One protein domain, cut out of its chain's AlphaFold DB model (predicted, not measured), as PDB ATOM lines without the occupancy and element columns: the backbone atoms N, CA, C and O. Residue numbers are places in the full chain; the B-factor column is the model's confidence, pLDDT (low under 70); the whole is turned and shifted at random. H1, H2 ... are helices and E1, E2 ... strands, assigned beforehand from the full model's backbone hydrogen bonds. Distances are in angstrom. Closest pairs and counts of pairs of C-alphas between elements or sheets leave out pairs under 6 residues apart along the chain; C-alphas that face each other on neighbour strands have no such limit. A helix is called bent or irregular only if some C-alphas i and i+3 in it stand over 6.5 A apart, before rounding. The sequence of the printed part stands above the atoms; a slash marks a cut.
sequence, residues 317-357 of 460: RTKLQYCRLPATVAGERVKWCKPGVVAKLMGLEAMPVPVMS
ATOM      1  N   ARG A 317      -0.262  16.642 -27.758       55.31
ATOM      2  CA  ARG A 317      -0.626  17.693 -26.789       55.31
ATOM      3  C   ARG A 317       0.126  19.017 -26.998       55.31
ATOM      4  O   ARG A 317      -0.426  20.083 -26.756       55.31
ATOM      5  N   THR A 318       1.347  18.976 -27.540       57.12
ATOM      6  CA  THR A 318       2.130  20.199 -27.818       57.12
ATOM      7  C   THR A 318       1.637  20.980 -29.036       57.12
ATOM      8  O   THR A 318       1.908  22.172 -29.138       57.12
ATOM      9  N   LYS A 319       0.894  20.358 -29.961       57.84
ATOM     10  CA  LYS A 319       0.447  21.038 -31.187       57.84
ATOM     11  C   LYS A 319      -0.762  21.947 -30.945       57.84
ATOM     12  O   LYS A 319      -0.875  22.976 -31.601       57.84
ATOM     13  N   LEU A 320      -1.612  21.607 -29.973       59.56
ATOM     14  CA  LEU A 320      -2.815  22.377 -29.634       59.56
ATOM     15  C   LEU A 320      -2.521  23.647 -28.821       59.56
ATOM     16  O   LEU A 320      -3.305  24.592 -28.856       59.56
ATOM     17  N   GLN A 321      -1.378  23.720 -28.131       66.25
ATOM     18  CA  GLN A 321      -1.043  24.882 -27.302       66.25
ATOM     19  C   GLN A 321      -0.695  26.130 -28.136       66.25
ATOM     20  O   GLN A 321      -0.998  27.249 -27.725       66.25
ATOM     21  N   TYR A 322      -0.155  25.953 -29.349       66.19
ATOM     22  CA  TYR A 322       0.157  27.059 -30.265       66.19
ATOM     23  C   TYR A 322      -1.080  27.666 -30.944       66.19
ATOM     24  O   TYR A 322      -0.989  28.754 -31.509       66.19
ATOM     25  N   CYS A 323      -2.241  27.005 -30.875       66.75
ATOM     26  CA  CYS A 323      -3.485  27.488 -31.482       66.75
ATOM     27  C   CYS A 323      -4.120  28.667 -30.728       66.75
ATOM     28  O   CYS A 323      -5.049  29.279 -31.243       66.75
ATOM     29  N   ARG A 324      -3.639  28.991 -29.519       85.38
ATOM     30  CA  ARG A 324      -4.161  30.105 -28.708       85.38
ATOM     31  C   ARG A 324      -3.397  31.416 -28.882       85.38
ATOM     32  O   ARG A 324      -3.747  32.408 -28.253       85.38
ATOM     33  N   LEU A 325      -2.338  31.425 -29.689       91.06
ATOM     34  CA  LEU A 325      -1.545  32.626 -29.916       91.06
ATOM     35  C   LEU A 325      -2.127  33.426 -31.093       91.06
ATOM     36  O   LEU A 325      -2.563  32.824 -32.078       91.06
ATOM     37  N   PRO A 326      -2.159  34.768 -31.015       94.81
ATOM     38  CA  PRO A 326      -2.814  35.597 -32.021       94.81
ATOM     39  C   PRO A 326      -2.165  35.412 -33.397       94.81
ATOM     40  O   PRO A 326      -0.942  35.413 -33.522       94.81
ATOM     41  N   ALA A 327      -2.981  35.275 -34.444       92.31
ATOM     42  CA  ALA A 327      -2.499  35.097 -35.818       92.31
ATOM     43  C   ALA A 327      -1.798  36.348 -36.387       92.31
ATOM     44  O   ALA A 327      -1.119  36.265 -37.411       92.31
ATOM     45  N   THR A 328      -1.951  37.491 -35.714       93.94
ATOM     46  CA  THR A 328      -1.398  38.783 -36.117       93.94
ATOM     47  C   THR A 328      -0.662  39.411 -34.939       93.94
ATOM     48  O   THR A 328      -1.222  39.534 -33.851       93.94
ATOM     49  N   VAL A 329       0.584  39.833 -35.156       94.12
ATOM     50  CA  VAL A 329       1.404  40.555 -34.174       94.12
ATOM     51  C   VAL A 329       1.934  41.808 -34.860       94.12
ATOM     52  O   VAL A 329       2.491  41.719 -35.948       94.12
ATOM     53  N   ALA A 330       1.724  42.980 -34.253       92.94
ATOM     54  CA  ALA A 330       2.120  44.278 -34.816       92.94
ATOM     55  C   ALA A 330       1.575  44.558 -36.239       92.94
ATOM     56  O   ALA A 330       2.229  45.206 -37.048       92.94
ATOM     57  N   GLY A 331       0.373  44.061 -36.550       93.50
ATOM     58  CA  GLY A 331      -0.259  44.231 -37.866       93.50
ATOM     59  C   GLY A 331       0.225  43.251 -38.942       93.50
ATOM     60  O   GLY A 331      -0.354  43.210 -40.025       93.50
ATOM     61  N   GLU A 332       1.219  42.411 -38.648       92.88
ATOM     62  CA  GLU A 332       1.718  41.391 -39.571       92.88
ATOM     63  C   GLU A 332       1.167  40.008 -39.218       92.88
ATOM     64  O   GLU A 332       1.075  39.633 -38.046       92.88
ATOM     65  N   ARG A 333       0.805  39.220 -40.239       93.69
ATOM     66  CA  ARG A 333       0.409  37.821 -40.044       93.69
ATOM     67  C   ARG A 333       1.631  36.995 -39.670       93.69
ATOM     68  O   ARG A 333       2.629  37.011 -40.389       93.69
ATOM     69  N   VAL A 334       1.542  36.235 -38.586       95.75
ATOM     70  CA  VAL A 334       2.654  35.438 -38.059       95.75
ATOM     71  C   VAL A 334       2.253  33.981 -37.866       95.75
ATOM     72  O   VAL A 334       1.106  33.651 -37.575       95.75
ATOM     73  N   LYS A 335       3.227  33.084 -38.012       95.12
ATOM     74  CA  LYS A 335       3.130  31.681 -37.625       95.12
ATOM     75  C   LYS A 335       3.969  31.479 -36.379       95.12
ATOM     76  O   LYS A 335       5.133  31.869 -36.335       95.12
ATOM     77  N   TRP A 336       3.382  30.838 -35.382       95.56
ATOM     78  CA  TRP A 336       4.074  30.536 -34.139       95.56
ATOM     79  C   TRP A 336       4.914  29.278 -34.305       95.56
ATOM     80  O   TRP A 336       4.402  28.187 -34.563       95.56
ATOM     81  N   CYS A 337       6.226  29.452 -34.188       94.75
ATOM     82  CA  CYS A 337       7.207  28.383 -34.285       94.75
ATOM     83  C   CYS A 337       7.770  28.054 -32.901       94.75
ATOM     84  O   CYS A 337       7.769  28.889 -31.991       94.75
ATOM     85  N   LYS A 338       8.290  26.828 -32.756       94.38
ATOM     86  CA  LYS A 338       9.047  26.447 -31.561       94.38
ATOM     87  C   LYS A 338      10.247  27.395 -31.407       94.38
ATOM     88  O   LYS A 338      10.951  27.629 -32.392       94.38
ATOM     89  N   PRO A 339      10.480  27.942 -30.208       95.38
ATOM     90  CA  PRO A 339      11.590  28.847 -29.955       95.38
ATOM     91  C   PRO A 339      12.917  28.101 -30.138       95.38
ATOM     92  O   PRO A 339      13.054  26.944 -29.737       95.38
ATOM     93  N   GLY A 340      13.907  28.767 -30.737       93.56
ATOM     94  CA  GLY A 340      15.287  28.276 -30.747       93.56
ATOM     95  C   GLY A 340      15.919  28.330 -29.351       93.56
ATOM     96  O   GLY A 340      15.325  28.861 -28.415       93.56
ATOM     97  N   VAL A 341      17.153  27.833 -29.212       95.19
ATOM     98  CA  VAL A 341      17.864  27.771 -27.916       95.19
ATOM     99  C   VAL A 341      17.916  29.137 -27.226       95.19
ATOM    100  O   VAL A 341      17.572  29.237 -26.054       95.19
ATOM    101  N   VAL A 342      18.268  30.195 -27.963       94.25
ATOM    102  CA  VAL A 342      18.346  31.561 -27.417       94.25
ATOM    103  C   VAL A 342      16.977  32.044 -26.935       94.25
ATOM    104  O   VAL A 342      16.851  32.484 -25.801       94.25
ATOM    105  N   ALA A 343      15.932  31.907 -27.753       92.62
ATOM    106  CA  ALA A 343      14.579  32.318 -27.379       92.62
ATOM    107  C   ALA A 343      14.051  31.526 -26.167       92.62
ATOM    108  O   ALA A 343      13.424  32.100 -25.281       92.62
ATOM    109  N   LYS A 344      14.374  30.230 -26.083       94.69
ATOM    110  CA  LYS A 344      14.028  29.384 -24.938       94.69
ATOM    111  C   LYS A 344      14.763  29.810 -23.663       94.69
ATOM    112  O   LYS A 344      14.155  29.824 -22.599       94.69
ATOM    113  N   LEU A 345      16.037  30.202 -23.761       92.75
ATOM    114  CA  LEU A 345      16.797  30.773 -22.639       92.75
ATOM    115  C   LEU A 345      16.231  32.124 -22.175       92.75
ATOM    116  O   LEU A 345      16.337  32.450 -20.999       92.75
ATOM    117  N   MET A 346      15.584  32.871 -23.072       89.88
ATOM    118  CA  MET A 346      14.856  34.106 -22.752       89.88
ATOM    119  C   MET A 346      13.451  33.853 -22.172       89.88
ATOM    120  O   MET A 346      12.688  34.798 -21.997       89.88
ATOM    121  N   GLY A 347      13.081  32.595 -21.898       93.81
ATOM    122  CA  GLY A 347      11.772  32.239 -21.343       93.81
ATOM    123  C   GLY A 347      10.615  32.324 -22.342       93.81
ATOM    124  O   GLY A 347       9.458  32.337 -21.931       93.81
ATOM    125  N   LEU A 348      10.895  32.386 -23.649       92.31
ATOM    126  CA  LEU A 348       9.853  32.389 -24.675       92.31
ATOM    127  C   LEU A 348       9.411  30.954 -24.974       92.31
ATOM    128  O   LEU A 348      10.240  30.104 -25.294       92.31
ATOM    129  N   GLU A 349       8.103  30.694 -24.924       91.69
ATOM    130  CA  GLU A 349       7.510  29.384 -25.251       91.69
ATOM    131  C   GLU A 349       7.186  29.223 -26.748       91.69
ATOM    132  O   GLU A 349       7.067  28.105 -27.258       91.69
ATOM    133  N   ALA A 350       7.071  30.342 -27.467       93.69
ATOM    134  CA  ALA A 350       6.778  30.408 -28.892       93.69
ATOM    135  C   ALA A 350       7.394  31.674 -29.501       93.69
ATOM    136  O   ALA A 350       7.501  32.701 -28.835       93.69
ATOM    137  N   MET A 351       7.779  31.605 -30.775       95.25
ATOM    138  CA  MET A 351       8.338  32.740 -31.508       95.25
ATOM    139  C   MET A 351       7.456  33.066 -32.723       95.25
ATOM    140  O   MET A 351       7.192  32.155 -33.519       95.25
ATOM    141  N   PRO A 352       7.002  34.322 -32.887       95.75
ATOM    142  CA  PRO A 352       6.234  34.718 -34.056       95.75
ATOM    143  C   PRO A 352       7.175  34.861 -35.255       95.75
ATOM    144  O   PRO A 352       8.141  35.620 -35.216       95.75
ATOM    145  N   VAL A 353       6.906  34.114 -36.322       94.81
ATOM    146  CA  VAL A 353       7.625  34.215 -37.595       94.81
ATOM    147  C   VAL A 353       6.676  34.827 -38.623       94.81
ATOM    148  O   VAL A 353       5.639  34.213 -38.890       94.81
ATOM    149  N   PRO A 354       6.985  36.005 -39.198       93.94
ATOM    150  CA  PRO A 354       6.160  36.618 -40.232       93.94
ATOM    151  C   PRO A 354       5.884  35.642 -41.376       93.94
ATOM    152  O   PRO A 354       6.800  35.048 -41.949       93.94
ATOM    153  N   VAL A 355       4.606  35.456 -41.697       94.00
ATOM    154  CA  VAL A 355       4.188  34.670 -42.854       94.00
ATOM    155  C   VAL A 355       4.116  35.626 -44.025       94.00
ATOM    156  O   VAL A 355       3.150  36.374 -44.176       94.00
ATOM    157  N   MET A 356       5.139  35.585 -44.873       85.06
ATOM    158  CA  MET A 356       5.059  36.219 -46.182       85.06
ATOM    159  C   MET A 356       3.961  35.493 -46.956       85.06
ATOM    160  O   MET A 356       4.123  34.335 -47.343       85.06
ATOM    161  N   SER A 357       2.799  36.127 -47.111       77.44
ATOM    162  CA  SER A 357       1.723  35.536 -47.892       77.44
ATOM    163  C   SER A 357       2.152  35.493 -49.345       77.44
ATOM    164  O   SER A 357       2.122  36.505 -50.035       77.44
TER     165      SER A 357
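AT A GLANCE: This is residues 317 to 357 of the 460 residues of the protein "VARLMGL domain-containing protein" of Malus baccata (UniProt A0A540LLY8). A small antiparallel ribbon of two strands, E1 and E2, has a short helix, H2, at one end, in the stretch that leads from E1 to E2. A loosely formed helix, H1, lies to one side of the ribbon, coming near E1 at Tyr 322, and the stretch after H1 turns back at the other end of the ribbon to enter E1. The printed part has 41 residues, with two named helices and two named strands in the order H1, E1, H2, E2; the sheet's order is E1 - E2, antiparallel, and the class is mixed, helices and strands. The whole is only just compact, close to loose, with a radius of gyration of the C-alphas of 10.6 A, and it spans 28 by 23 by 14 A.

IN THESE COORDINATES: Find C-alpha 317 at (-0.626, 17.693, -26.789); from there H1 runs through residues 317 to 324, 13.0 A from first to last C-alpha. H1 is neither bent nor irregular, but only just: C-alphas 321 and 324 are 6.2 A apart. Go on to C-alpha 332 at (1.718, 41.391, -39.571), where E1 begins; it holds residues 332 to 337 and is 15.1 A long. Next comes H2, residues 341 to 345, 6.2 A long. E2, residues 351 to 354, is 9.8 A long and ends at C-alpha 354 at (6.160, 36.618, -40.232).

HOW THE PARTS SIT: Start from the closest C-alphas of H1 and E1, those of Tyr 322 and Trp 336, which are 6.5 A apart. H1 is apart from H2 and from E2. Before E1, residues 328 to 329 pair with residues 332 to 333 of E1, antiparallel. E1 and E2 are antiparallel neighbours, with 137 degrees between their directions. Look at C-alphas 336 and 352, which face each other at 4.7 A. N 335 and O 353 are within hydrogen-bond range at 2.8 A, as are N 351 and O 337 at 3.0 A. The closest C-alphas of H2 and E2 are those of Ala 343 and Met 351, 7.5 A apart. In H2 every O i to N i+4 pair is within hydrogen-bond range; in H1 it is 0 of 4, and 1 of 5 of its O i to N i+3 pairs.

THE WHOLE: The two C-alphas farthest apart are those of Leu 345 and Ser 357, at 29.8 A. From the first printed C-alpha, Arg 317, to the last, Ser 357, you cross 27.7 A. The printed part has no cut. The links from E1 to H2 and from H2 to E2 are tight, the link from H1 to E1 is short, and no link is long. In the B-factor column the mean pLDDT of the printed part is 87.4, and the model's confidence is under 70 at residues 317 to 323.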